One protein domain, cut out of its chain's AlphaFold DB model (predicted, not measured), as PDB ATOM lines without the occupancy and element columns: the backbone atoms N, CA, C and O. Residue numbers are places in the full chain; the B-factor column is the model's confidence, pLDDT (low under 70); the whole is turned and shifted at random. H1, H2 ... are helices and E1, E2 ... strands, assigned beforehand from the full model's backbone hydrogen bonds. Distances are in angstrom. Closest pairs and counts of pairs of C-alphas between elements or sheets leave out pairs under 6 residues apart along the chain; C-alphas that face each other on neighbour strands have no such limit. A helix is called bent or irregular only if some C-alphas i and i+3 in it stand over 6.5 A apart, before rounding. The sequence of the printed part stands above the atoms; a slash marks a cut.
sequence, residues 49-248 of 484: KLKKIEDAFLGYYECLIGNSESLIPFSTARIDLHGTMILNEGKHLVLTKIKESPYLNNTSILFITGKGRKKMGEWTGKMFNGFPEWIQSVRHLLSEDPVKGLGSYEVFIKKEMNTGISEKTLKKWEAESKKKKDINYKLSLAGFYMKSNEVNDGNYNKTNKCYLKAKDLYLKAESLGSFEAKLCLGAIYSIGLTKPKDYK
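Overview. This is residues 49 to 248 of the 484 residues of an uncharacterized protein of Rhizophagus irregularis (strain DAOM 197198w) (UniProt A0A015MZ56). A strongly twisted sheet of five strands, curled like part of a barrel, stands in the middle, with H2 and H3 side by side on one face and H7 on the other. H5, H6 and H7 form an up-and-down bundle, each running against the one before, in which H5 covers E1 and H6 starts at E4. H1 packs on H2 and H4 on H5, at the two ends of the long axis. The sheet is mixed, in the order E1, E2, E3, E5, E4; helices on both its faces, H6 and H7 against H2 and H3, make three layers. The printed part has 200 residues with seven named helices and five named strands, along the chain H1 E1 E2 H2 E3 H3 E4 E5 H4 H5 H6 H7, class mixed; it is compact, with a radius of gyration of the C-alphas of 17.1 A and spans of 51 by 38 by 31 A.

Arrangement. Begin with H1, residues 49 to 55, which touches H2, residues 87 to 99; their closest C-alphas, of Glu 54 and Leu 93, are 7.1 A apart. E1, residues 61 to 66, and E2, residues 71 to 80, form an antiparallel hairpin; look for N 63 and O 74, 2.9 A apart. E2, H2 and E3, residues 107 to 112, make a strand-helix-strand unit, two parallel neighbour strands with a helix between, its crossover right-handed; N 110 and O 77 are 2.8 A apart. H3, residues 126 to 141, touches H2 at a shallow tilt of 28 degrees, closest at C-alphas 87 and 127, 6.2 A. E3, H3 and E4, residues 147 to 149, make a split unit, also right-handed, with E5, residues 152 to 158, between the strands. E5 is antiparallel to E3, with N 109 and O 155 2.9 A apart, and forms a hairpin with E4, with N 147 and O 154 2.8 A apart. H4, residues 167 to 177, touches H5, residues 183 to 195, closest at C-alphas 177 and 186, 4.9 A. H6, residues 204 to 223, forms helical hairpins with H5, closest at C-alphas 190 and 214, 4.0 A, and, with its residues 215 to 222 alone, with H7, residues 227 to 239, closest at C-alphas 218 and 229, 4.7 A. H7 is over E1 and E2 at a height over the sheet of 8.3 A. Every O i to N i+4 pair is within hydrogen-bond range in the helices but for H3, with 5 of 12, beside 8 of 13 O i to N i+3 pairs.

Along the chain. Find C-alpha 49, where H1 begins, at (38.289, 29.308, -37.068). E2 runs 28.9 A from (59.861, -0.901, -50.189) at C-alpha 71. H3, 23.8 A, has a kink of 49 degrees near residue 135 and is irregular, with C-alphas 137 and 140 7.8 A apart. H6 is 28.6 A long, and H7, 18.4 A, ends with C-alpha 239 at (47.791, 8.575, -36.986).

Size, cuts and confidence. The two C-alphas farthest apart, of Lys 49 and Lys 168, are 52.6 A apart. The printed part has no cut; its one long link is E3 to H3, residues 113 to 125. The mean pLDDT of the printed part is 82.4, and 35 residues are under 70, among them 115 to 124 and 196 to 204.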
ATOM      1  N   LYS A  49      37.875  30.472 -37.854       74.12
ATOM      2  CA  LYS A  49      38.289  29.308 -37.068       74.12
ATOM      3  C   LYS A  49      38.464  28.080 -37.964       74.12
ATOM      4  O   LYS A  49      39.439  27.356 -37.783       74.12
ATOM      5  N   LEU A  50      37.554  27.851 -38.910       74.69
ATOM      6  CA  LEU A  50      37.640  26.759 -39.876       74.69
ATOM      7  C   LEU A  50      38.835  26.949 -40.818       74.69
ATOM      8  O   LEU A  50      39.625  26.019 -40.959       74.69
ATOM      9  N   LYS A  51      39.054  28.165 -41.331       74.38
ATOM     10  CA  LYS A  51      40.222  28.480 -42.178       74.38
ATOM     11  C   LYS A  51      41.545  28.206 -41.462       74.38
ATOM     12  O   LYS A  51      42.404  27.504 -41.976       74.38
ATOM     13  N   LYS A  52      41.668  28.619 -40.194       71.88
ATOM     14  CA  LYS A  52      42.848  28.293 -39.369       71.88
ATOM     15  C   LYS A  52      43.062  26.786 -39.194       71.88
ATOM     16  O   LYS A  52      44.203  26.340 -39.109       71.88
ATOM     17  N   ILE A  53      41.989  25.994 -39.097       74.44
ATOM     18  CA  ILE A  53      42.084  24.525 -39.022       74.44
ATOM     19  C   ILE A  53      42.572  23.953 -40.357       74.44
ATOM     20  O   ILE A  53      43.378  23.021 -40.363       74.44
ATOM     21  N   GLU A  54      42.099  24.506 -41.470       75.44
ATOM     22  CA  GLU A  54      42.512  24.115 -42.815       75.44
ATOM     23  C   GLU A  54      43.984  24.432 -43.068       75.44
ATOM     24  O   GLU A  54      44.712  23.544 -43.515       75.44
ATOM     25  N   ASP A  55      44.433  25.630 -42.709       69.38
ATOM     26  CA  ASP A  55      45.816  26.081 -42.882       69.38
ATOM     27  C   ASP A  55      46.792  25.331 -41.967       69.38
ATOM     28  O   ASP A  55      47.939  25.071 -42.330       69.38
ATOM     29  N   ALA A  56      46.341  24.915 -40.779       65.25
ATOM     30  CA  ALA A  56      47.154  24.145 -39.839       65.25
ATOM     31  C   ALA A  56      47.400  22.684 -40.274       65.25
ATOM     32  O   ALA A  56      48.162  21.965 -39.618       65.25
ATOM     33  N   PHE A  57      46.743  22.206 -41.336       67.25
ATOM     34  CA  PHE A  57      46.880  20.838 -41.831       67.25
ATOM     35  C   PHE A  57      47.976  20.734 -42.895       67.25
ATOM     36  O   PHE A  57      47.748  21.014 -44.069       67.25
ATOM     37  N   LEU A  58      49.167  20.276 -42.497       61.03
ATOM     38  CA  LEU A  58      50.335  20.242 -43.390       61.03
ATOM     39  C   LEU A  58      51.074  18.896 -43.377       61.03
ATOM     40  O   LEU A  58      52.243  18.815 -43.754       61.03
ATOM     41  N   GLY A  59      50.422  17.812 -42.938       76.19
ATOM     42  CA  GLY A  59      51.143  16.578 -42.638       76.19
ATOM     43  C   GLY A  59      50.538  15.275 -43.115       76.19
ATOM     44  O   GLY A  59      49.578  14.780 -42.531       76.19
ATOM     45  N   TYR A  60      51.229  14.658 -44.070       91.00
ATOM     46  CA  TYR A  60      51.166  13.225 -44.327       91.00
ATOM     47  C   TYR A  60      52.355  12.554 -43.643       91.00
ATOM     48  O   TYR A  60      53.500  12.973 -43.821       91.00
ATOM     49  N   TYR A  61      52.085  11.516 -42.858       93.62
ATOM     50  CA  TYR A  61      53.126  10.697 -42.253       93.62
ATOM     51  C   TYR A  61      53.476   9.568 -43.208       93.62
ATOM     52  O   TYR A  61      52.628   8.732 -43.513       93.62
ATOM     53  N   GLU A  62      54.727   9.544 -43.656       93.00
ATOM     54  CA  GLU A  62      55.193   8.533 -44.597       93.00
ATOM     55  C   GLU A  62      55.844   7.364 -43.863       93.00
ATOM     56  O   GLU A  62      56.627   7.530 -42.921       93.00
ATOM     57  N   CYS A  63      55.539   6.159 -44.316       91.50
ATOM     58  CA  CYS A  63      56.257   4.954 -43.947       91.50
ATOM     59  C   CYS A  63      56.631   4.150 -45.192       91.50
ATOM     60  O   CYS A  63      56.161   4.438 -46.288       91.50
ATOM     61  N   LEU A  64      57.499   3.154 -45.017       89.75
ATOM     62  CA  LEU A  64      57.963   2.284 -46.092       89.75
ATOM     63  C   LEU A  64      57.393   0.885 -45.873       89.75
ATOM     64  O   LEU A  64      57.840   0.157 -44.985       89.75
ATOM     65  N   ILE A  65      56.384   0.522 -46.661       80.75
ATOM     66  CA  ILE A  65      55.758  -0.799 -46.604       80.75
ATOM     67  C   ILE A  65      56.494  -1.760 -47.541       80.75
ATOM     68  O   ILE A  65      56.790  -1.417 -48.682       80.75
ATOM     69  N   GLY A  66      56.808  -2.964 -47.065       68.62
ATOM     70  CA  GLY A  66      57.443  -3.988 -47.898       68.62
ATOM     71  C   GLY A  66      56.456  -4.649 -48.856       68.62
ATOM     72  O   GLY A  66      55.344  -4.998 -48.455       68.62
ATOM     73  N   ASN A  67      56.878  -4.865 -50.099       64.12
ATOM     74  CA  ASN A  67      56.371  -5.921 -50.974       64.12
ATOM     75  C   ASN A  67      57.482  -6.992 -51.159       64.12
ATOM     76  O   ASN A  67      58.561  -6.849 -50.589       64.12
ATOM     77  N   SER A  68      57.239  -8.075 -51.913       56.34
ATOM     78  CA  SER A  68      58.214  -9.172 -52.120       56.34
ATOM     79  C   SER A  68      59.590  -8.733 -52.627       56.34
ATOM     80  O   SER A  68      60.533  -9.508 -52.496       56.34
ATOM     81  N   GLU A  69      59.692  -7.551 -53.237       61.03
ATOM     82  CA  GLU A  69      60.813  -7.133 -54.085       61.03
ATOM     83  C   GLU A  69      61.345  -5.727 -53.743       61.03
ATOM     84  O   GLU A  69      62.492  -5.413 -54.048       61.03
ATOM     85  N   SER A  70      60.555  -4.874 -53.083       70.44
ATOM     86  CA  SER A  70      60.853  -3.463 -52.841       70.44
ATOM     87  C   SER A  70      60.074  -2.871 -51.655       70.44
ATOM     88  O   SER A  70      59.018  -3.351 -51.238       70.44
ATOM     89  N   LEU A  71      60.587  -1.762 -51.122       79.12
ATOM     90  CA  LEU A  71      59.861  -0.901 -50.189       79.12
ATOM     91  C   LEU A  71      59.076   0.152 -50.975       79.12
ATOM     92  O   LEU A  71      59.620   0.785 -51.877       79.12
ATOM     93  N   ILE A  72      57.811   0.355 -50.620       83.00
ATOM     94  CA  ILE A  72      56.933   1.344 -51.245       83.00
ATOM     95  C   ILE A  72      56.555   2.405 -50.201       83.00
ATOM     96  O   ILE A  72      56.154   2.041 -49.091       83.00
ATOM     97  N   PRO A  73      56.646   3.708 -50.518       87.62
ATOM     98  CA  PRO A  73      56.112   4.761 -49.665       87.62
ATOM     99  C   PRO A  73      54.593   4.644 -49.502       87.62
ATOM    100  O   PRO A  73      53.867   4.442 -50.476       87.62
ATOM    101  N   PHE A  74      54.117   4.795 -48.271       89.06
ATOM    102  CA  PHE A  74      52.698   4.882 -47.941       89.06
ATOM    103  C   PHE A  74      52.486   6.060 -46.993       89.06
ATOM    104  O   PHE A  74      53.096   6.114 -45.918       89.06
ATOM    105  N   SER A  75      51.642   6.999 -47.412       91.50
ATOM    106  CA  SER A  75      51.502   8.315 -46.793       91.50
ATOM    107  C   SER A  75      50.090   8.514 -46.274       91.50
ATOM    108  O   SER A  75      49.134   8.541 -47.046       91.50
ATOM    109  N   THR A  76      49.954   8.699 -44.961       92.19
ATOM    110  CA  THR A  76      48.640   8.865 -44.331       92.19
ATOM    111  C   THR A  76      48.581  10.120 -43.491       92.19
ATOM    112  O   THR A  76      49.440  10.359 -42.640       92.19
ATOM    113  N   ALA A  77      47.528  10.899 -43.693       92.25
ATOM    114  CA  ALA A  77      47.198  12.011 -42.823       92.25
ATOM    115  C   ALA A  77      46.124  11.625 -41.797       92.25
ATOM    116  O   ALA A  77      45.348  10.691 -41.999       92.25
ATOM    117  N   ARG A  78      46.062  12.365 -40.689       90.94
ATOM    118  CA  ARG A  78      45.015  12.236 -39.668       90.94
ATOM    119  C   ARG A  78      44.258  13.554 -39.574       90.94
ATOM    120  O   ARG A  78      44.873  14.587 -39.330       90.94
ATOM    121  N   ILE A  79      42.936  13.497 -39.677       89.31
ATOM    122  CA  ILE A  79      42.051  14.644 -39.465       89.31
ATOM    123  C   ILE A  79      41.080  14.294 -38.353       89.31
ATOM    124  O   ILE A  79      40.358  13.303 -38.434       89.31
ATOM    125  N   ASP A  80      41.080  15.099 -37.296       86.19
ATOM    126  CA  ASP A  80      40.184  14.908 -36.166       86.19
ATOM    127  C   ASP A  80      38.996  15.864 -36.266       86.19
ATOM    128  O   ASP A  80      39.154  17.064 -36.067       86.19
ATOM    129  N   LEU A  81      37.819  15.327 -36.593       85.38
ATOM    130  CA  LEU A  81      36.565  16.084 -36.654       85.38
ATOM    131  C   LEU A  81      35.868  16.112 -35.282       85.38
ATOM    132  O   LEU A  81      34.782  16.673 -35.135       85.38
ATOM    133  N   HIS A  82      36.447  15.462 -34.266       73.56
ATOM    134  CA  HIS A  82      35.880  15.409 -32.931       73.56
ATOM    135  C   HIS A  82      36.229  16.674 -32.135       73.56
ATOM    136  O   HIS A  82      37.312  16.794 -31.562       73.56
ATOM    137  N   GLY A  83      35.262  17.582 -32.005       60.31
ATOM    138  CA  GLY A  83      35.339  18.730 -31.100       60.31
ATOM    139  C   GLY A  83      34.750  19.992 -31.715       60.31
ATOM    140  O   GLY A  83      35.284  20.516 -32.680       60.31
ATOM    141  N   THR A  84      33.667  20.511 -31.133       56.47
ATOM    142  CA  THR A  84      33.001  21.797 -31.455       56.47
ATOM    143  C   THR A  84      32.558  22.060 -32.903       56.47
ATOM    144  O   THR A  84      31.831  23.026 -33.094       56.47
ATOM    145  N   MET A  85      32.942  21.249 -33.896       72.12
ATOM    146  CA  MET A  85      32.542  21.449 -35.291       72.12
ATOM    147  C   MET A  85      31.074  21.081 -35.495       72.12
ATOM    148  O   MET A  85      30.631  20.001 -35.082       72.12
ATOM    149  N   ILE A  86      30.331  21.959 -36.163       81.88
ATOM    150  CA  ILE A  86      28.982  21.642 -36.645       81.88
ATOM    151  C   ILE A  86      29.057  20.827 -37.943       81.88
ATOM    152  O   ILE A  86      30.095  20.759 -38.596       81.88
ATOM    153  N   LEU A  87      27.947  20.189 -38.324       84.00
ATOM    154  CA  LEU A  87      27.900  19.219 -39.427       84.00
ATOM    155  C   LEU A  87      28.470  19.770 -40.748       84.00
ATOM    156  O   LEU A  87      29.268  19.095 -41.392       84.00
ATOM    157  N   ASN A  88      28.101  21.002 -41.108       83.00
ATOM    158  CA  ASN A  88      28.523  21.631 -42.361       83.00
ATOM    159  C   ASN A  88      30.020  21.976 -42.372       83.00
ATOM    160  O   ASN A  88      30.672  21.750 -43.385       83.00
ATOM    161  N   GLU A  89      30.590  22.410 -41.241       84.62
ATOM    162  CA  GLU A  89      32.039  22.632 -41.110       84.62
ATOM    163  C   GLU A  89      32.815  21.320 -41.281       84.62
ATOM    164  O   GLU A  89      33.834  21.278 -41.966       84.62
ATOM    165  N   GLY A  90      32.320  20.228 -40.686       86.88
ATOM    166  CA  GLY A  90      32.925  18.905 -40.843       86.88
ATOM    167  C   GLY A  90      32.859  18.408 -42.286       86.88
ATOM    168  O   GLY A  90      33.864  17.935 -42.811       86.88
ATOM    169  N   LYS A  91      31.699  18.559 -42.940       88.50
ATOM    170  CA  LYS A  91      31.521  18.239 -44.362       88.50
ATOM    171  C   LYS A  91      32.485  19.046 -45.231       88.50
ATOM    172  O   LYS A  91      33.194  18.451 -46.036       88.50
ATOM    173  N   HIS A  92      32.541  20.364 -45.043       85.44
ATOM    174  CA  HIS A  92      33.430  21.249 -45.792       85.44
ATOM    175  C   HIS A  92      34.895  20.818 -45.629       85.44
ATOM    176  O   HIS A  92      35.539  20.498 -46.622       85.44
ATOM    177  N   LEU A  93      35.380  20.656 -44.393       86.00
ATOM    178  CA  LEU A  93      36.762  20.243 -44.132       86.00
ATOM    179  C   LEU A  93      37.109  18.887 -44.773       86.00
ATOM    180  O   LEU A  93      38.196  18.723 -45.327       86.00
ATOM    181  N   VAL A  94      36.200  17.906 -44.718       90.31
ATOM    182  CA  VAL A  94      36.400  16.592 -45.358       90.31
ATOM    183  C   VAL A  94      36.586  16.741 -46.863       90.31
ATOM    184  O   VAL A  94      37.553  16.212 -47.417       90.31
ATOM    185  N   LEU A  95      35.679  17.465 -47.521       88.75
ATOM    186  CA  LEU A  95      35.718  17.655 -48.967       88.75
ATOM    187  C   LEU A  95      36.956  18.446 -49.386       88.75
ATOM    188  O   LEU A  95      37.671  18.006 -50.286       88.75
ATOM    189  N   THR A  96      37.257  19.542 -48.687       86.00
ATOM    190  CA  THR A  96      38.444  20.371 -48.915       86.00
ATOM    191  C   THR A  96      39.717  19.535 -48.810       86.00
ATOM    192  O   THR A  96      40.513  19.513 -49.744       86.00
ATOM    193  N   LYS A  97      39.891  18.734 -47.750       88.50
ATOM    194  CA  LYS A  97      41.131  17.958 -47.565       88.50
ATOM    195  C   LYS A  97      41.285  16.756 -48.488       88.50
ATOM    196  O   LYS A  97      42.414  16.393 -48.812       88.50
ATOM    197  N   ILE A  98      40.191  16.165 -48.965       91.12
ATOM    198  CA  ILE A  98      40.257  15.161 -50.040       91.12
ATOM    199  C   ILE A  98      40.684  15.823 -51.350       91.12
ATOM    200  O   ILE A  98      41.588  15.334 -52.027       91.12
ATOM    201  N   LYS A  99      40.073  16.958 -51.682       88.56
ATOM    202  CA  LYS A  99      40.359  17.723 -52.895       88.56
ATOM    203  C   LYS A  99      41.795  18.274 -52.932       88.56
ATOM    204  O   LYS A  99      42.427  18.230 -53.981       88.56
ATOM    205  N   GLU A 100      42.327  18.718 -51.794       86.06
ATOM    206  CA  GLU A 100      43.703  19.226 -51.618       86.06
ATOM    207  C   GLU A 100      44.756  18.127 -51.409       86.06
ATOM    208  O   GLU A 100      45.943  18.412 -51.216       86.06
ATOM    209  N   SER A 101      44.346  16.859 -51.407       88.88
ATOM    210  CA  SER A 101      45.271  15.749 -51.207       88.88
ATOM    211  C   SER A 101      46.375  15.724 -52.271       88.88
ATOM    212  O   SER A 101      46.134  16.043 -53.447       88.88
ATOM    213  N   PRO A 102      47.604  15.336 -51.888       86.31
ATOM    214  CA  PRO A 102      48.739  15.485 -52.765       86.31
ATOM    215  C   PRO A 102      48.681  14.513 -53.951       86.31
ATOM    216  O   PRO A 102      48.121  13.421 -53.840       86.31
ATOM    217  N   TYR A 103      49.314  14.866 -55.075       84.62
ATOM    218  CA  TYR A 103      49.495  13.979 -56.237       84.62
ATOM    219  C   TYR A 103      50.586  12.931 -55.957       84.62
ATOM    220  O   TYR A 103      51.599  12.846 -56.650       84.62
ATOM    221  N   LEU A 104      50.385  12.145 -54.901       83.31
ATOM    222  CA  LEU A 104      51.260  11.065 -54.469       83.31
ATOM    223  C   LEU A 104      50.545   9.723 -54.616       83.31
ATOM    224  O   LEU A 104      49.334   9.596 -54.429       83.31
ATOM    225  N   ASN A 105      51.319   8.694 -54.937       83.00
ATOM    226  CA  ASN A 105      50.838   7.320 -54.901       83.00
ATOM    227  C   ASN A 105      50.653   6.862 -53.449       83.00
ATOM    228  O   ASN A 105      51.322   7.369 -52.550       83.00
ATOM    229  N   ASN A 106      49.771   5.884 -53.227       85.81
ATOM    230  CA  ASN A 106      49.559   5.245 -51.922       85.81
ATOM    231  C   ASN A 106      49.300   6.251 -50.790       85.81
ATOM    232  O   ASN A 106      49.964   6.245 -49.751       85.81
ATOM    233  N   THR A 107      48.338   7.138 -51.033       89.75
ATOM    234  CA  THR A 107      47.971   8.226 -50.131       89.75
ATOM    235  C   THR A 107      46.585   7.995 -49.549       89.75
ATOM    236  O   THR A 107      45.621   7.787 -50.294       89.75
ATOM    237  N   SER A 108      46.480   8.065 -48.221       91.69
ATOM    238  CA  SER A 108      45.213   7.971 -47.498       91.69
ATOM    239  C   SER A 108      45.028   9.091 -46.475       91.69
ATOM    240  O   SER A 108      45.972   9.763 -46.050       91.69
ATOM    241  N   ILE A 109      43.781   9.308 -46.071       92.94
ATOM    242  CA  ILE A 109      43.414  10.234 -45.002       92.94
ATOM    243  C   ILE A 109      42.516   9.494 -44.016       92.94
ATOM    244  O   ILE A 109      41.462   8.979 -44.384       92.94
ATOM    245  N   LEU A 110      42.922   9.463 -42.750       91.94
ATOM    246  CA  LEU A 110      42.125   8.938 -41.651       91.94
ATOM    247  C   LEU A 110      41.324  10.072 -41.007       91.94
ATOM    248  O   LEU A 110      41.870  10.886 -40.257       91.94
ATOM    249  N   PHE A 111      40.020  10.085 -41.253       91.31
ATOM    250  CA  PHE A 111      39.071  10.990 -40.619       91.31
ATOM    251  C   PHE A 111      38.540  10.388 -39.324       91.31
ATOM    252  O   PHE A 111      38.002   9.283 -39.308       91.31
ATOM    253  N   ILE A 112      38.644  11.127 -38.225       88.88
ATOM    254  CA  ILE A 112      38.055  10.775 -36.936       88.88
ATOM    255  C   ILE A 112      36.747  11.536 -36.808       88.88
ATOM    256  O   ILE A 112      36.706  12.690 -36.404       88.88
ATOM    257  N   THR A 113      35.658  10.876 -37.158       86.75
ATOM    258  CA  THR A 113      34.300  11.436 -37.167       86.75
ATOM    259  C   THR A 113      33.613  11.354 -35.795       86.75
ATOM    260  O   THR A 113      32.433  11.672 -35.665       86.75
ATOM    261  N   GLY A 114      34.328  10.892 -34.764       75.12
ATOM    262  CA  GLY A 114      33.843  10.783 -33.389       75.12
ATOM    263  C   GLY A 114      33.159   9.453 -33.052       75.12
ATOM    264  O   GLY A 114      32.844   8.641 -33.918       75.12
ATOM    265  N   LYS A 115      32.951   9.219 -31.747       63.97
ATOM    266  CA  LYS A 115      32.280   8.029 -31.199       63.97
ATOM    267  C   LYS A 115      30.951   8.427 -30.570       63.97
ATOM    268  O   LYS A 115      30.952   9.067 -29.524       63.97
ATOM    269  N   GLY A 116      29.827   8.019 -31.140       57.81
ATOM    270  CA  GLY A 116      28.562   7.996 -30.402       57.81
ATOM    271  C   GLY A 116      28.371   6.686 -29.650       57.81
ATOM    272  O   GLY A 116      29.253   5.821 -29.603       57.81
ATOM    273  N   ARG A 117      27.202   6.547 -29.019       59.00
ATOM    274  CA  ARG A 117      26.848   5.347 -28.252       59.00
ATOM    275  C   ARG A 117      26.779   4.149 -29.196       59.00
ATOM    276  O   ARG A 117      26.219   4.251 -30.289       59.00
ATOM    277  N   LYS A 118      27.315   3.014 -28.749       60.62
ATOM    278  CA  LYS A 118      27.136   1.735 -29.433       60.62
ATOM    279  C   LYS A 118      25.677   1.310 -29.249       60.62
ATOM    280  O   LYS A 118      25.307   0.898 -28.152       60.62
ATOM    281  N   LYS A 119      24.846   1.461 -30.281       58.56
ATOM    282  CA  LYS A 119      23.463   0.956 -30.297       58.56
ATOM    283  C   LYS A 119      23.426  -0.272 -31.200       58.56
ATOM    284  O   LYS A 119      23.932  -0.211 -32.310       58.56
ATOM    285  N   MET A 120      22.892  -1.387 -30.699       62.28
ATOM    286  CA  MET A 120      22.712  -2.633 -31.469       62.28
ATOM    287  C   MET A 120      23.970  -3.113 -32.222       62.28
ATOM    288  O   MET A 120      23.888  -3.658 -33.311       62.28
ATOM    289  N   GLY A 121      25.163  -2.902 -31.655       61.84
ATOM    290  CA  GLY A 121      26.419  -3.317 -32.291       61.84
ATOM    291  C   GLY A 121      27.114  -2.245 -33.135       61.84
ATOM    292  O   GLY A 121      28.324  -2.360 -33.331       61.84
ATOM    293  N   GLU A 122      26.418  -1.175 -33.528       62.16
ATOM    294  CA  GLU A 122      26.932  -0.147 -34.437       62.16
ATOM    295  C   GLU A 122      27.324   1.160 -33.738       62.16
ATOM    296  O   GLU A 122      26.737   1.576 -32.734       62.16
ATOM    297  N   TRP A 123      28.346   1.822 -34.285       65.44
ATOM    298  CA  TRP A 123      28.754   3.159 -33.862       65.44
ATOM    299  C   TRP A 123      27.879   4.194 -34.545       65.44
ATOM    300  O   TRP A 123      27.696   4.151 -35.755       65.44
ATOM    301  N   THR A 124      27.373   5.138 -33.762       65.62
ATOM    302  CA  THR A 124      26.507   6.217 -34.248       65.62
ATOM    303  C   THR A 124      27.207   7.561 -34.068       65.62
ATOM    304  O   THR A 124      28.112   7.675 -33.251       65.62
ATOM    305  N   GLY A 125      26.837   8.590 -34.823       79.44
ATOM    306  CA  GLY A 125      27.339   9.955 -34.635       79.44
ATOM    307  C   GLY A 125      26.981  10.815 -35.836       79.44
ATOM    308  O   GLY A 125      27.043  10.316 -36.950       79.44
ATOM    309  N   LYS A 126      26.605  12.088 -35.640       84.25
ATOM    310  CA  LYS A 126      26.134  12.940 -36.753       84.25
ATOM    311  C   LYS A 126      27.149  12.990 -37.902       84.25
ATOM    312  O   LYS A 126      26.800  12.683 -39.035       84.25
ATOM    313  N   MET A 127      28.417  13.262 -37.581       86.44
ATOM    314  CA  MET A 127      29.499  13.276 -38.570       86.44
ATOM    315  C   MET A 127      29.746  11.891 -39.185       86.44
ATOM    316  O   MET A 127      29.887  11.768 -40.392       86.44
ATOM    317  N   PHE A 128      29.773  10.834 -38.365       86.75
ATOM    318  CA  PHE A 128      30.026   9.462 -38.834       86.75
ATOM    319  C   PHE A 128      28.919   8.934 -39.758       86.75
ATOM    320  O   PHE A 128      29.209   8.197 -40.699       86.75
ATOM    321  N   ASN A 129      27.668   9.314 -39.497       86.56
ATOM    322  CA  ASN A 129      26.508   8.912 -40.285       86.56
ATOM    323  C   ASN A 129      26.382   9.734 -41.576       86.56
ATOM    324  O   ASN A 129      25.953   9.182 -42.580       86.56
ATOM    325  N   GLY A 130      26.760  11.018 -41.562       88.69
ATOM    326  CA  GLY A 130      26.751  11.866 -42.761       88.69
ATOM    327  C   GLY A 130      27.917  11.596 -43.719       88.69
ATOM    328  O   GLY A 130      27.779  11.775 -44.923       88.69
ATOM    329  N   PHE A 131      29.055  11.116 -43.206       90.75
ATOM    330  CA  PHE A 131      30.280  10.917 -43.989       90.75
ATOM    331  C   PHE A 131      30.092  10.146 -45.313       90.75
ATOM    332  O   PHE A 131      30.601  10.623 -46.328       90.75
ATOM    333  N   PRO A 132      29.365   9.006 -45.369       90.31
ATOM    334  CA  PRO A 132      29.186   8.261 -46.618       90.31
ATOM    335  C   PRO A 132      28.486   9.058 -47.724       90.31
ATOM    336  O   PRO A 132      28.829   8.902 -48.892       90.31
ATOM    337  N   GLU A 133      27.536   9.922 -47.360       90.50
ATOM    338  CA  GLU A 133      26.831  10.792 -48.302       90.50
ATOM    339  C   GLU A 133      27.767  11.881 -48.836       90.50
ATOM    340  O   GLU A 133      27.815  12.138 -50.037       90.50
ATOM    341  N   TRP A 134      28.574  12.483 -47.958       90.50
ATOM    342  CA  TRP A 134      29.500  13.552 -48.343       90.50
ATOM    343  C   TRP A 134      30.521  13.072 -49.365       90.50
ATOM    344  O   TRP A 134      30.793  13.770 -50.336       90.50
ATOM    345  N   ILE A 135      31.056  11.868 -49.172       90.88
ATOM    346  CA  ILE A 135      32.097  11.307 -50.034       90.88
ATOM    347  C   ILE A 135      31.641  11.124 -51.486       90.88
ATOM    348  O   ILE A 135      32.481  11.164 -52.386       90.88
ATOM    349  N   GLN A 136      30.339  10.980 -51.749       89.56
ATOM    350  CA  GLN A 136      29.843  10.776 -53.112       89.56
ATOM    351  C   GLN A 136      30.244  11.911 -54.064       89.56
ATOM    352  O   GLN A 136      30.570  11.649 -55.221       89.56
ATOM    353  N   SER A 137      30.328  13.160 -53.586       85.12
ATOM    354  CA  SER A 137      30.721  14.302 -54.429       85.12
ATOM    355  C   SER A 137      32.189  14.265 -54.869       85.12
ATOM    356  O   SER A 137      32.546  14.819 -55.909       85.12
ATOM    357  N   VAL A 138      33.044  13.574 -54.113       89.88
ATOM    358  CA  VAL A 138      34.486  13.436 -54.369       89.88
ATOM    359  C   VAL A 138      34.875  12.008 -54.749       89.88
ATOM    360  O   VAL A 138      36.059  11.695 -54.816       89.88
ATOM    361  N   ARG A 139      33.898  11.141 -55.057       90.31
ATOM    362  CA  ARG A 139      34.114   9.722 -55.387       90.31
ATOM    363  C   ARG A 139      35.117   9.517 -56.521       90.31
ATOM    364  O   ARG A 139      35.940   8.615 -56.445       90.31
ATOM    365  N   HIS A 140      35.080  10.390 -57.526       89.69
ATOM    366  CA  HIS A 140      35.986  10.392 -58.678       89.69
ATOM    367  C   HIS A 140      37.468  10.621 -58.318       89.69
ATOM    368  O   HIS A 140      38.340  10.336 -59.132       89.69
ATOM    369  N   LEU A 141      37.764  11.130 -57.114       90.38
ATOM    370  CA  LEU A 141      39.125  11.327 -56.606       90.38
ATOM    371  C   LEU A 141      39.636  10.149 -55.773       90.38
ATOM    372  O   LEU A 141      40.766  10.212 -55.293       90.38
ATOM    373  N   LEU A 142      38.806   9.128 -55.544       90.00
ATOM    374  CA  LEU A 142      39.108   8.015 -54.651       90.00
ATOM    375  C   LEU A 142      39.376   6.740 -55.443       90.00
ATOM    376  O   LEU A 142      38.710   6.465 -56.438       90.00
ATOM    377  N   SER A 143      40.306   5.918 -54.959       85.81
ATOM    378  CA  SER A 143      40.604   4.624 -55.583       85.81
ATOM    379  C   SER A 143      39.631   3.513 -55.185       85.81
ATOM    380  O   SER A 143      39.475   2.545 -55.918       85.81
ATOM    381  N   GLU A 144      39.014   3.614 -54.007       84.00
ATOM    382  CA  GLU A 144      38.100   2.607 -53.451       84.00
ATOM    383  C   GLU A 144      37.141   3.245 -52.440       84.00
ATOM    384  O   GLU A 144      37.276   4.426 -52.101       84.00
ATOM    385  N   ASP A 145      36.116   2.510 -51.994       84.56
ATOM    386  CA  ASP A 145      35.191   2.994 -50.958       84.56
ATOM    387  C   ASP A 145      35.907   3.284 -49.632       84.56
ATOM    388  O   ASP A 145      36.835   2.560 -49.262       84.56
ATOM    389  N   PRO A 146      35.493   4.331 -48.887       87.38
ATOM    390  CA  PRO A 146      36.058   4.611 -47.578       87.38
ATOM    391  C   PRO A 146      35.958   3.407 -46.648       87.38
ATOM    392  O   PRO A 146      34.895   2.814 -46.447       87.38
ATOM    393  N   VAL A 147      37.063   3.097 -45.991       83.31
ATOM    394  CA  VAL A 147      37.134   2.004 -45.033       83.31
ATOM    395  C   VAL A 147      36.562   2.470 -43.704       83.31
ATOM    396  O   VAL A 147      37.134   3.317 -43.015       83.31
ATOM    397  N   LYS A 148      35.423   1.887 -43.327       81.44
ATOM    398  CA  LYS A 148      34.734   2.178 -42.067       81.44
ATOM    399  C   LYS A 148      35.552   1.670 -40.875       81.44
ATOM    400  O   LYS A 148      35.881   0.490 -40.796       81.44
ATOM    401  N   GLY A 149      35.854   2.568 -39.940       78.00
ATOM    402  CA  GLY A 149      36.568   2.358 -38.677       78.00
ATOM    403  C   GLY A 149      35.671   2.496 -37.433       78.00
ATOM    404  O   GLY A 149      34.476   2.782 -37.525       78.00
ATOM    405  N   LEU A 150      36.242   2.360 -36.223       76.56
ATOM    406  CA  LEU A 150      35.530   2.700 -34.971       76.56
ATOM    407  C   LEU A 150      35.425   4.220 -34.833       76.56
ATOM    408  O   LEU A 150      36.348   4.848 -34.307       76.56
ATOM    409  N   GLY A 151      34.319   4.805 -35.292       80.62
ATOM    410  CA  GLY A 151      34.139   6.260 -35.252       80.62
ATOM    411  C   GLY A 151      35.152   7.003 -36.128       80.62
ATOM    412  O   GLY A 151      35.645   8.068 -35.757       80.62
ATOM    413  N   SER A 152      35.543   6.372 -37.234       86.38
ATOM    414  CA  SER A 152      36.497   6.896 -38.205       86.38
ATOM    415  C   SER A 152      36.217   6.336 -39.593       86.38
ATOM    416  O   SER A 152      35.573   5.295 -39.712       86.38
ATOM    417  N   TYR A 153      36.730   7.009 -40.615       88.94
ATOM    418  CA  TYR A 153      36.815   6.498 -41.978       88.94
ATOM    419  C   TYR A 153      38.224   6.730 -42.501       88.94
ATOM    420  O   TYR A 153      38.776   7.815 -42.325       88.94
ATOM    421  N   GLU A 154      38.803   5.725 -43.144       89.62
ATOM    422  CA  GLU A 154      40.019   5.905 -43.927       89.62
ATOM    423  C   GLU A 154      39.658   6.008 -45.406       89.62
ATOM    424  O   GLU A 154      39.023   5.120 -45.970       89.62
ATOM    425  N   VAL A 155      40.049   7.117 -46.020       90.81
ATOM    426  CA  VAL A 155      39.787   7.424 -47.421       90.81
ATOM    427  C   VAL A 155      41.080   7.256 -48.203       90.81
ATOM    428  O   VAL A 155      42.081   7.894 -47.878       90.81
ATOM    429  N   PHE A 156      41.057   6.422 -49.238       89.38
ATOM    430  CA  PHE A 156      42.190   6.212 -50.136       89.38
ATOM    431  C   PHE A 156      42.029   7.099 -51.368       89.38
ATOM    432  O   PHE A 156      41.124   6.899 -52.176       89.38
ATOM    433  N   ILE A 157      42.912   8.088 -51.494       89.31
ATOM    434  CA  ILE A 157      42.931   9.019 -52.627       89.31
ATOM    435  C   ILE A 157      43.472   8.293 -53.853       89.31
ATOM    436  O   ILE A 157      42.844   8.204 -54.901       89.31
ATOM    437  N   LYS A 158      44.664   7.724 -53.703       81.12
ATOM    438  CA  LYS A 158      45.295   6.915 -54.732       81.12
ATOM    439  C   LYS A 158      45.977   5.748 -54.063       81.12
ATOM    440  O   LYS A 158      46.820   5.935 -53.187       81.12
ATOM    441  N   LYS A 159      45.660   4.552 -54.527       73.31
ATOM    442  CA  LYS A 159      46.296   3.314 -54.109       73.31
ATOM    443  C   LYS A 159      46.793   2.620 -55.360       73.31
ATOM    444  O   LYS A 159      46.004   2.255 -56.224       73.31
ATOM    445  N   GLU A 160      48.105   2.485 -55.488       68.88
ATOM    446  CA  GLU A 160      48.646   1.648 -56.552       68.88
ATOM    447  C   GLU A 160      48.407   0.204 -56.146       68.88
ATOM    448  O   GLU A 160      48.856  -0.215 -55.082       68.88
ATOM    449  N   MET A 161      47.665  -0.553 -56.943       55.56
ATOM    450  CA  MET A 161      47.443  -1.968 -56.672       55.56
ATOM    451  C   MET A 161      48.784  -2.706 -56.716       55.56
ATOM    452  O   MET A 161      49.582  -2.501 -57.626       55.56
ATOM    453  N   ASN A 162      49.039  -3.592 -55.746       54.59
ATOM    454  CA  ASN A 162      49.932  -4.704 -56.059       54.59
ATOM    455  C   ASN A 162      49.068  -5.655 -56.870       54.59
ATOM    456  O   ASN A 162      48.252  -6.373 -56.297       54.59
ATOM    457  N   THR A 163      49.200  -5.615 -58.187       46.88
ATOM    458  CA  THR A 163      48.605  -6.611 -59.070       46.88
ATOM    459  C   THR A 163      49.029  -8.007 -58.594       46.88
ATOM    460  O   THR A 163      50.181  -8.396 -58.756       46.88
ATOM    461  N   GLY A 164      48.114  -8.736 -57.947       57.94
ATOM    462  CA  GLY A 164      48.177 -10.189 -57.771       57.94
ATOM    463  C   GLY A 164      49.300 -10.750 -56.892       57.94
ATOM    464  O   GLY A 164      50.095 -11.564 -57.365       57.94
ATOM    465  N   ILE A 165      49.334 -10.440 -55.588       69.88
ATOM    466  CA  ILE A 165      50.085 -11.311 -54.663       69.88
ATOM    467  C   ILE A 165      49.405 -12.683 -54.669       69.88
ATOM    468  O   ILE A 165      48.293 -12.830 -54.165       69.88
ATOM    469  N   SER A 166      50.069 -13.687 -55.247       76.50
ATOM    470  CA  SER A 166      49.513 -15.038 -55.323       76.50
ATOM    471  C   SER A 166      49.245 -15.609 -53.926       76.50
ATOM    472  O   SER A 166      50.006 -15.364 -52.981       76.50
ATOM    473  N   GLU A 167      48.207 -16.437 -53.794       81.88
ATOM    474  CA  GLU A 167      47.912 -17.150 -52.543       81.88
ATOM    475  C   GLU A 167      49.132 -17.957 -52.057       81.88
ATOM    476  O   GLU A 167      49.422 -18.021 -50.861       81.88
ATOM    477  N   LYS A 168      49.914 -18.508 -52.996       85.69
ATOM    478  CA  LYS A 168      51.181 -19.198 -52.726       85.69
ATOM    479  C   LYS A 168      52.211 -18.270 -52.072       85.69
ATOM    480  O   LYS A 168      52.848 -18.661 -51.094       85.69
ATOM    481  N   THR A 169      52.367 -17.046 -52.580       85.69
ATOM    482  CA  THR A 169      53.265 -16.031 -52.006       85.69
ATOM    483  C   THR A 169      52.816 -15.632 -50.604       85.69
ATOM    484  O   THR A 169      53.643 -15.588 -49.693       85.69
ATOM    485  N   LEU A 170      51.514 -15.410 -50.400       85.75
ATOM    486  CA  LEU A 170      50.973 -15.066 -49.087       85.75
ATOM    487  C   LEU A 170      51.201 -16.194 -48.071       85.75
ATOM    488  O   LEU A 170      51.746 -15.940 -46.999       85.75
ATOM    489  N   LYS A 171      50.887 -17.449 -48.427       88.56
ATOM    490  CA  LYS A 171      51.154 -18.625 -47.576       88.56
ATOM    491  C   LYS A 171      52.636 -18.750 -47.228       88.56
ATOM    492  O   LYS A 171      52.979 -19.032 -46.079       88.56
ATOM    493  N   LYS A 172      53.525 -18.494 -48.196       88.44
ATOM    494  CA  LYS A 172      54.975 -18.461 -47.963       88.44
ATOM    495  C   LYS A 172      55.337 -17.392 -46.934       88.44
ATOM    496  O   LYS A 172      56.012 -17.702 -45.959       88.44
ATOM    497  N   TRP A 173      54.874 -16.154 -47.103       88.81
ATOM    498  CA  TRP A 173      55.133 -15.084 -46.137       88.81
ATOM    499  C   TRP A 173      54.583 -15.412 -44.747       88.81
ATOM    500  O   TRP A 173      55.269 -15.199 -43.750       88.81
ATOM    501  N   GLU A 174      53.380 -15.976 -44.653       89.62
ATOM    502  CA  GLU A 174      52.789 -16.387 -43.378       89.62
ATOM    503  C   GLU A 174      53.608 -17.476 -42.678       89.62
ATOM    504  O   GLU A 174      53.809 -17.397 -41.464       89.62
ATOM    505  N   ALA A 175      54.122 -18.462 -43.417       90.06
ATOM    506  CA  ALA A 175      54.991 -19.503 -42.874       90.06
ATOM    507  C   ALA A 175      56.352 -18.939 -42.434       90.06
ATOM    508  O   ALA A 175      56.781 -19.140 -41.296       90.06
ATOM    509  N   GLU A 176      57.010 -18.184 -43.310       89.38
ATOM    510  CA  GLU A 176      58.370 -17.693 -43.099       89.38
ATOM    511  C   GLU A 176      58.445 -16.578 -42.045       89.38
ATOM    512  O   GLU A 176      59.369 -16.544 -41.230       89.38
ATOM    513  N   SER A 177      57.428 -15.713 -41.959       87.38
ATOM    514  CA  SER A 177      57.353 -14.642 -40.955       87.38
ATOM    515  C   SER A 177      57.364 -15.159 -39.509       87.38
ATOM    516  O   SER A 177      57.779 -14.427 -38.604       87.38
ATOM    517  N   LYS A 178      56.961 -16.419 -39.276       88.50
ATOM    518  CA  LYS A 178      56.976 -17.070 -37.955       88.50
ATOM    519  C   LYS A 178      58.393 -17.400 -37.486       88.50
ATOM    520  O   LYS A 178      58.623 -17.498 -36.281       88.50
ATOM    521  N   LYS A 179      59.357 -17.534 -38.404       85.69
ATOM    522  CA  LYS A 179      60.761 -17.793 -38.063       85.69
ATOM    523  C   LYS A 179      61.320 -16.614 -37.265       85.69
ATOM    524  O   LYS A 179      61.155 -15.452 -37.638       85.69
ATOM    525  N   LYS A 180      61.995 -16.896 -36.147       73.69
ATOM    526  CA  LYS A 180      62.319 -15.889 -35.118       73.69
ATOM    527  C   LYS A 180      63.176 -14.718 -35.621       73.69
ATOM    528  O   LYS A 180      63.043 -13.635 -35.070       73.69
ATOM    529  N   LYS A 181      64.012 -14.906 -36.649       79.81
ATOM    530  CA  LYS A 181      64.994 -13.902 -37.110       79.81
ATOM    531  C   LYS A 181      64.687 -13.237 -38.459       79.81
ATOM    532  O   LYS A 181      65.419 -12.335 -38.842       79.81
ATOM    533  N   ASP A 182      63.632 -13.637 -39.169       84.12
ATOM    534  CA  ASP A 182      63.383 -13.089 -40.509       84.12
ATOM    535  C   ASP A 182      62.662 -11.733 -40.458       84.12
ATOM    536  O   ASP A 182      61.490 -11.669 -40.078       84.12
ATOM    537  N   ILE A 183      63.362 -10.653 -40.802       89.56
ATOM    538  CA  ILE A 183      62.806  -9.294 -40.842       89.56
ATOM    539  C   ILE A 183      62.007  -9.065 -42.133       89.56
ATOM    540  O   ILE A 183      60.908  -8.513 -42.076       89.56
ATOM    541  N   ASN A 184      62.509  -9.519 -43.281       88.38
ATOM    542  CA  ASN A 184      61.967  -9.173 -44.596       88.38
ATOM    543  C   ASN A 184      60.571  -9.760 -44.822       88.38
ATOM    544  O   ASN A 184      59.666  -9.044 -45.257       88.38
ATOM    545  N   TYR A 185      60.343 -11.024 -44.455       89.12
ATOM    546  CA  TYR A 185      59.003 -11.610 -44.559       89.12
ATOM    547  C   TYR A 185      58.024 -11.004 -43.552       89.12
ATOM    548  O   TYR A 185      56.838 -10.882 -43.860       89.12
ATOM    549  N   LYS A 186      58.495 -10.566 -42.373       92.12
ATOM    550  CA  LYS A 186      57.645  -9.817 -41.428       92.12
ATOM    551  C   LYS A 186      57.233  -8.471 -42.012       92.12
ATOM    552  O   LYS A 186      56.056  -8.139 -41.932       92.12
ATOM    553  N   LEU A 187      58.168  -7.729 -42.609       90.62
ATOM    554  CA  LEU A 187      57.891  -6.447 -43.260       90.62
ATOM    555  C   LEU A 187      56.949  -6.605 -44.458       90.62
ATOM    556  O   LEU A 187      55.997  -5.840 -44.570       90.62
ATOM    557  N   SER A 188      57.166  -7.620 -45.297       88.56
ATOM    558  CA  SER A 188      56.326  -7.894 -46.474       88.56
ATOM    559  C   SER A 188      54.896  -8.257 -46.073       88.56
ATOM    560  O   SER A 188      53.931  -7.676 -46.566       88.56
ATOM    561  N   LEU A 189      54.743  -9.168 -45.104       89.44
ATOM    562  CA  LEU A 189      53.427  -9.557 -44.598       89.44
ATOM    563  C   LEU A 189      52.731  -8.405 -43.856       89.44
ATOM    564  O   LEU A 189      51.515  -8.248 -43.950       89.44
ATOM    565  N   ALA A 190      53.488  -7.572 -43.135       91.00
ATOM    566  CA  ALA A 190      52.946  -6.385 -42.484       91.00
ATOM    567  C   ALA A 190      52.481  -5.336 -43.500       91.00
ATOM    568  O   ALA A 190      51.387  -4.798 -43.345       91.00
ATOM    569  N   GLY A 191      53.273  -5.082 -44.547       87.75
ATOM    570  CA  GLY A 191      52.919  -4.193 -45.652       87.75
ATOM    571  C   GLY A 191      51.661  -4.663 -46.376       87.75
ATOM    572  O   GLY A 191      50.746  -3.870 -46.591       87.75
ATOM    573  N   PHE A 192      51.552  -5.971 -46.631       84.94
ATOM    574  CA  PHE A 192      50.331  -6.585 -47.149       84.94
ATOM    575  C   PHE A 192      49.123  -6.296 -46.259       84.94
ATOM    576  O   PHE A 192      48.135  -5.752 -46.735       84.94
ATOM    577  N   TYR A 193      49.204  -6.582 -44.957       86.62
ATOM    578  CA  TYR A 193      48.094  -6.317 -44.040       86.62
ATOM    579  C   TYR A 193      47.794  -4.821 -43.840       86.62
ATOM    580  O   TYR A 193      46.682  -4.480 -43.449       86.62
ATOM    581  N   MET A 194      48.754  -3.930 -44.097       83.56
ATOM    582  CA  MET A 194      48.553  -2.480 -44.043       83.56
ATOM    583  C   MET A 194      47.873  -1.929 -45.306       83.56
ATOM    584  O   MET A 194      47.225  -0.894 -45.235       83.56
ATOM    585  N   LYS A 195      47.986  -2.627 -46.444       75.25
ATOM    586  CA  LYS A 195      47.407  -2.236 -47.743       75.25
ATOM    587  C   LYS A 195      46.111  -2.989 -48.091       75.25
ATOM    588  O   LYS A 195      45.246  -2.463 -48.792       75.25
ATOM    589  N   SER A 196      45.984  -4.236 -47.639       62.66
ATOM    590  CA  SER A 196      44.931  -5.180 -48.029       62.66
ATOM    591  C   SER A 196      43.609  -4.918 -47.302       62.66
ATOM    592  O   SER A 196      43.248  -5.625 -46.356       62.66
ATOM    593  N   ASN A 197      42.865  -3.935 -47.811       58.41
ATOM    594  CA  ASN A 197      41.442  -3.726 -47.523       58.41
ATOM    595  C   ASN A 197      40.516  -4.387 -48.562       58.41
ATOM    596  O   ASN A 197      39.348  -4.618 -48.269       58.41
ATOM    597  N   GLU A 198      41.060  -4.788 -49.716       51.78
ATOM    598  CA  GLU A 198      40.321  -5.390 -50.841       51.78
ATOM    599  C   GLU A 198      39.728  -6.768 -50.513       51.78
ATOM    600  O   GLU A 198      38.646  -7.096 -50.972       51.78
ATOM    601  N   VAL A 199      40.379  -7.555 -49.650       51.94
ATOM    602  CA  VAL A 199      39.886  -8.886 -49.226       51.94
ATOM    603  C   VAL A 199      38.782  -8.781 -48.153       51.94
ATOM    604  O   VAL A 199      38.239  -9.783 -47.685       51.94
ATOM    605  N   ASN A 200      38.478  -7.566 -47.686       55.25
ATOM    606  CA  ASN A 200      37.665  -7.366 -46.490       55.25
ATOM    607  C   ASN A 200      36.235  -6.892 -46.773       55.25
ATOM    608  O   ASN A 200      35.485  -6.783 -45.806       55.25
ATOM    609  N   ASP A 201      35.842  -6.643 -48.026       58.66
ATOM    610  CA  ASP A 201      34.478  -6.235 -48.428       58.66
ATOM    611  C   ASP A 201      33.927  -5.033 -47.627       58.66
ATOM    612  O   ASP A 201      32.765  -5.009 -47.226       58.66
ATOM    613  N   GLY A 202      34.782  -4.072 -47.254       59.09
ATOM    614  CA  GLY A 202      34.383  -2.947 -46.391       59.09
ATOM    615  C   GLY A 202      34.064  -3.326 -44.931       59.09
ATOM    616  O   GLY A 202      33.613  -2.489 -44.145       59.09
ATOM    617  N   ASN A 203      34.323  -4.571 -44.517       69.75
ATOM    618  CA  ASN A 203      34.081  -5.043 -43.158       69.75
ATOM    619  C   ASN A 203      35.133  -4.497 -42.183       69.75
ATOM    620  O   ASN A 203      36.273  -4.970 -42.117       69.75
ATOM    621  N   TYR A 204      34.693  -3.563 -41.338       69.75
ATOM    622  CA  TYR A 204      35.490  -2.958 -40.271       69.75
ATOM    623  C   TYR A 204      36.295  -3.980 -39.444       69.75
ATOM    624  O   TYR A 204      37.488  -3.789 -39.197       69.75
ATOM    625  N   ASN A 205      35.660  -5.068 -38.991       73.38
ATOM    626  CA  ASN A 205      36.310  -6.026 -38.098       73.38
ATOM    627  C   ASN A 205      37.455  -6.755 -38.807       73.38
ATOM    628  O   ASN A 205      38.496  -6.996 -38.189       73.38
ATOM    629  N   LYS A 206      37.282  -7.075 -40.097       78.12
ATOM    630  CA  LYS A 206      38.326  -7.695 -40.919       78.12
ATOM    631  C   LYS A 206      39.490  -6.718 -41.144       78.12
ATOM    632  O   LYS A 206      40.627  -7.059 -40.816       78.12
ATOM    633  N   THR A 207      39.214  -5.483 -41.562       77.12
ATOM    634  CA  THR A 207      40.254  -4.465 -41.799       77.12
ATOM    635  C   THR A 207      41.039  -4.119 -40.540       77.12
ATOM    636  O   THR A 207      42.270  -4.161 -40.521       77.12
ATOM    637  N   ASN A 208      40.348  -3.879 -39.430       79.38
ATOM    638  CA  ASN A 208      41.009  -3.611 -38.160       79.38
ATOM    639  C   ASN A 208      41.878  -4.793 -37.693       79.38
ATOM    640  O   ASN A 208      42.956  -4.597 -37.127       79.38
ATOM    641  N   LYS A 209      41.445  -6.035 -37.948       84.31
ATOM    642  CA  LYS A 209      42.251  -7.230 -37.669       84.31
ATOM    643  C   LYS A 209      43.527  -7.246 -38.514       84.31
ATOM    644  O   LYS A 209      44.578  -7.585 -37.969       84.31
ATOM    645  N   CYS A 210      43.473  -6.839 -39.782       86.06
ATOM    646  CA  CYS A 210      44.660  -6.682 -40.626       86.06
ATOM    647  C   CYS A 210      45.628  -5.638 -40.055       86.06
ATOM    648  O   CYS A 210      46.782  -5.970 -39.798       86.06
ATOM    649  N   TYR A 211      45.169  -4.432 -39.711       86.50
ATOM    650  CA  TYR A 211      46.050  -3.418 -39.113       86.50
ATOM    651  C   TYR A 211      46.677  -3.867 -37.788       86.50
ATOM    652  O   TYR A 211      47.849  -3.590 -37.521       86.50
ATOM    653  N   LEU A 212      45.936  -4.610 -36.960       89.69
ATOM    654  CA  LEU A 212      46.482  -5.191 -35.733       89.69
ATOM    655  C   LEU A 212      47.559  -6.244 -36.020       89.69
ATOM    656  O   LEU A 212      48.592  -6.235 -35.350       89.69
ATOM    657  N   LYS A 213      47.356  -7.105 -37.026       91.19
ATOM    658  CA  LYS A 213      48.376  -8.061 -37.485       91.19
ATOM    659  C   LYS A 213      49.613  -7.348 -38.037       91.19
ATOM    660  O   LYS A 213      50.725  -7.705 -37.660       91.19
ATOM    661  N   ALA A 214      49.434  -6.318 -38.869       91.69
ATOM    662  CA  ALA A 214      50.532  -5.516 -39.408       91.69
ATOM    663  C   ALA A 214      51.372  -4.904 -38.279       91.69
ATOM    664  O   ALA A 214      52.591  -5.056 -38.239       91.69
ATOM    665  N   LYS A 215      50.711  -4.282 -37.299       93.81
ATOM    666  CA  LYS A 215      51.371  -3.697 -36.128       93.81
ATOM    667  C   LYS A 215      52.142  -4.732 -35.304       93.81
ATOM    668  O   LYS A 215      53.247  -4.429 -34.863       93.81
ATOM    669  N   ASP A 216      51.586  -5.923 -35.081       94.62
ATOM    670  CA  ASP A 216      52.274  -7.010 -34.367       94.62
ATOM    671  C   ASP A 216      53.537  -7.475 -35.111       94.62
ATOM    672  O   ASP A 216      54.610  -7.592 -34.516       94.62
ATOM    673  N   LEU A 217      53.445  -7.652 -36.429       95.00
ATOM    674  CA  LEU A 217      54.591  -7.996 -37.270       95.00
ATOM    675  C   LEU A 217      55.664  -6.903 -37.254       95.00
ATOM    676  O   LEU A 217      56.845  -7.220 -37.110       95.00
ATOM    677  N   TYR A 218      55.276  -5.625 -37.307       95.50
ATOM    678  CA  TYR A 218      56.227  -4.527 -37.162       95.50
ATOM    679  C   TYR A 218      56.865  -4.484 -35.768       95.50
ATOM    680  O   TYR A 218      58.058  -4.226 -35.665       95.50
ATOM    681  N   LEU A 219      56.131  -4.772 -34.688       96.19
ATOM    682  CA  LEU A 219      56.726  -4.871 -33.345       96.19
ATOM    683  C   LEU A 219      57.775  -5.988 -33.278       96.19
ATOM    684  O   LEU A 219      58.844  -5.791 -32.702       96.19
ATOM    685  N   LYS A 220      57.499  -7.136 -33.905       95.38
ATOM    686  CA  LYS A 220      58.447  -8.256 -34.006       95.38
ATOM    687  C   LYS A 220      59.662  -7.917 -34.870       95.38
ATOM    688  O   LYS A 220      60.765  -8.325 -34.539       95.38
ATOM    689  N   ALA A 221      59.489  -7.192 -35.969       94.69
ATOM    690  CA  ALA A 221      60.608  -6.759 -36.805       94.69
ATOM    691  C   ALA A 221      61.443  -5.652 -36.127       94.69
ATOM    692  O   ALA A 221      62.669  -5.649 -36.223       94.69
ATOM    693  N   GLU A 222      60.809  -4.743 -35.381       96.12
ATOM    694  CA  GLU A 222      61.497  -3.690 -34.624       96.12
ATOM    695  C   GLU A 222      62.326  -4.256 -33.469       96.12
ATOM    696  O   GLU A 222      63.431  -3.768 -33.229       96.12
ATOM    697  N   SER A 223      61.852  -5.312 -32.795       95.31
ATOM    698  CA  SER A 223      62.626  -5.992 -31.746       95.31
ATOM    699  C   SER A 223      63.859  -6.725 -32.287       95.31
ATOM    700  O   SER A 223      64.819  -6.927 -31.547       95.31
ATOM    701  N   LEU A 224      63.862  -7.052 -33.582       94.94
ATOM    702  CA  LEU A 224      65.023  -7.561 -34.318       94.94
ATOM    703  C   LEU A 224      65.926  -6.442 -34.867       94.94
ATOM    704  O   LEU A 224      66.973  -6.736 -35.435       94.94
ATOM    705  N   GLY A 225      65.553  -5.170 -34.686       93.88
ATOM    706  CA  GLY A 225      66.366  -4.011 -35.057       93.88
ATOM    707  C   GLY A 225      65.977  -3.301 -36.358       93.88
ATOM    708  O   GLY A 225      66.680  -2.365 -36.730       93.88
ATOM    709  N   SER A 226      64.878  -3.672 -37.028       94.69
ATOM    710  CA  SER A 226      64.454  -3.013 -38.280       94.69
ATOM    711  C   SER A 226      64.047  -1.552 -38.065       94.69
ATOM    712  O   SER A 226      63.151  -1.242 -37.266       94.69
ATOM    713  N   PHE A 227      64.681  -0.642 -38.812       96.00
ATOM    714  CA  PHE A 227      64.323   0.775 -38.812       96.00
ATOM    715  C   PHE A 227      63.071   1.057 -39.646       96.00
ATOM    716  O   PHE A 227      62.304   1.938 -39.269       96.00
ATOM    717  N   GLU A 228      62.813   0.280 -40.694       94.56
ATOM    718  CA  GLU A 228      61.600   0.314 -41.519       94.56
ATOM    719  C   GLU A 228      60.375  -0.010 -40.664       94.56
ATOM    720  O   GLU A 228      59.436   0.778 -40.583       94.56
ATOM    721  N   ALA A 229      60.424  -1.113 -39.907       95.56
ATOM    722  CA  ALA A 229      59.357  -1.473 -38.979       95.56
ATOM    723  C   ALA A 229      59.134  -0.379 -37.931       95.56
ATOM    724  O   ALA A 229      58.000  -0.035 -37.589       95.56
ATOM    725  N   LYS A 230      60.228   0.203 -37.427       97.62
ATOM    726  CA  LYS A 230      60.171   1.308 -36.472       97.62
ATOM    727  C   LYS A 230      59.557   2.571 -37.083       97.62
ATOM    728  O   LYS A 230      58.837   3.278 -36.376       97.62
ATOM    729  N   LEU A 231      59.824   2.845 -38.360       97.00
ATOM    730  CA  LEU A 231      59.247   3.950 -39.121       97.00
ATOM    731  C   LEU A 231      57.737   3.742 -39.286       97.00
ATOM    732  O   LEU A 231      56.967   4.625 -38.911       97.00
ATOM    733  N   CYS A 232      57.308   2.548 -39.711       95.50
ATOM    734  CA  CYS A 232      55.894   2.175 -39.831       95.50
ATOM    735  C   CYS A 232      55.156   2.258 -38.490       95.50
ATOM    736  O   CYS A 232      54.072   2.830 -38.411       95.50
ATOM    737  N   LEU A 233      55.754   1.771 -37.398       96.50
ATOM    738  CA  LEU A 233      55.186   1.932 -36.055       96.50
ATOM    739  C   LEU A 233      55.075   3.401 -35.649       96.50
ATOM    740  O   LEU A 233      54.097   3.781 -35.009       96.50
ATOM    741  N   GLY A 234      56.067   4.220 -36.007       96.56
ATOM    742  CA  GLY A 234      56.019   5.665 -35.820       96.56
ATOM    743  C   GLY A 234      54.811   6.277 -36.527       96.56
ATOM    744  O   GLY A 234      54.022   6.942 -35.864       96.56
ATOM    745  N   ALA A 235      54.613   5.978 -37.815       94.25
ATOM    746  CA  ALA A 235      53.469   6.454 -38.591       94.25
ATOM    747  C   ALA A 235      52.132   5.977 -37.996       94.25
ATOM    748  O   ALA A 235      51.249   6.797 -37.751       94.25
ATOM    749  N   ILE A 236      52.019   4.691 -37.628       93.44
ATOM    750  CA  ILE A 236      50.841   4.134 -36.936       93.44
ATOM    751  C   ILE A 236      50.545   4.901 -35.640       93.44
ATOM    752  O   ILE A 236      49.381   5.164 -35.344       93.44
ATOM    753  N   TYR A 237      51.568   5.265 -34.859       94.69
ATOM    754  CA  TYR A 237      51.388   6.047 -33.633       94.69
ATOM    755  C   TYR A 237      51.088   7.528 -33.893       94.69
ATOM    756  O   TYR A 237      50.406   8.135 -33.067       94.69
ATOM    757  N   SER A 238      51.559   8.108 -35.001       92.19
ATOM    758  CA  SER A 238      51.191   9.468 -35.417       92.19
ATOM    759  C   SER A 238      49.726   9.553 -35.830       92.19
ATOM    760  O   SER A 238      49.067  10.526 -35.510       92.19
ATOM    761  N   ILE A 239      49.177   8.529 -36.485       89.12
ATOM    762  CA  ILE A 239      47.791   8.575 -36.986       89.12
ATOM    763  C   ILE A 239      46.784   7.878 -36.065       89.12
ATOM    764  O   ILE A 239      45.606   8.226 -36.057       89.12
ATOM    765  N   GLY A 240      47.221   6.916 -35.248       88.19
ATOM    766  CA  GLY A 240      46.342   6.087 -34.418       88.19
ATOM    767  C   GLY A 240      45.536   5.049 -35.209       88.19
ATOM    768  O   GLY A 240      44.402   4.764 -34.831       88.19
ATOM    769  N   LEU A 241      46.121   4.488 -36.278       82.69
ATOM    770  CA  LEU A 241      45.432   3.683 -37.305       82.69
ATOM    771  C   LEU A 241      44.652   2.484 -36.751       82.69
ATOM    772  O   LEU A 241      43.535   2.208 -37.167       82.69
ATOM    773  N   THR A 242      45.240   1.755 -35.802       78.75
ATOM    774  CA  THR A 242      44.654   0.513 -35.278       78.75
ATOM    775  C   THR A 242      43.534   0.764 -34.277       78.75
ATOM    776  O   THR A 242      42.509   0.095 -34.283       78.75
ATOM    777  N   LYS A 243      43.729   1.692 -33.340       79.62
ATOM    778  CA  LYS A 243      42.745   2.025 -32.304       79.62
ATOM    779  C   LYS A 243      42.943   3.484 -31.905       79.62
ATOM    780  O   LYS A 243      44.088   3.917 -31.814       79.62
ATOM    781  N   PRO A 244      41.896   4.202 -31.466       74.81
ATOM    782  CA  PRO A 244      42.051   5.578 -30.986       74.81
ATOM    783  C   PRO A 244      43.095   5.736 -29.867       74.81
ATOM    784  O   PRO A 244      43.824   6.718 -29.830       74.81
ATOM    785  N   LYS A 245      43.235   4.732 -28.983       81.88
ATOM    786  CA  LYS A 245      44.261   4.717 -27.919       81.88
ATOM    787  C   LYS A 245      45.701   4.604 -28.441       81.88
ATOM    788  O   LYS A 245      46.633   4.792 -27.663       81.88
ATOM    789  N   ASP A 246      45.894   4.249 -29.709       85.25
ATOM    790  CA  ASP A 246      47.207   4.167 -30.346       85.25
ATOM    791  C   ASP A 246      47.682   5.501 -30.919       85.25
ATOM    792  O   ASP A 246      48.864   5.607 -31.231       85.25
ATOM    793  N   TYR A 247      46.832   6.532 -30.973       90.19
ATOM    794  CA  TYR A 247      47.280   7.889 -31.276       90.19
ATOM    795  C   TYR A 247      48.208   8.391 -30.157       90.19
ATOM    796  O   TYR A 247      47.782   8.719 -29.046       90.19
ATOM    797  N   LYS A 248      49.516   8.353 -30.424       93.06
ATOM    798  CA  LYS A 248      50.609   8.622 -29.481       93.06
ATOM    799  C   LYS A 248      51.730   9.400 -30.188       93.06
ATOM    800  O   LYS A 248      52.850   8.883 -30.288       93.06
TER     801      LYS A 248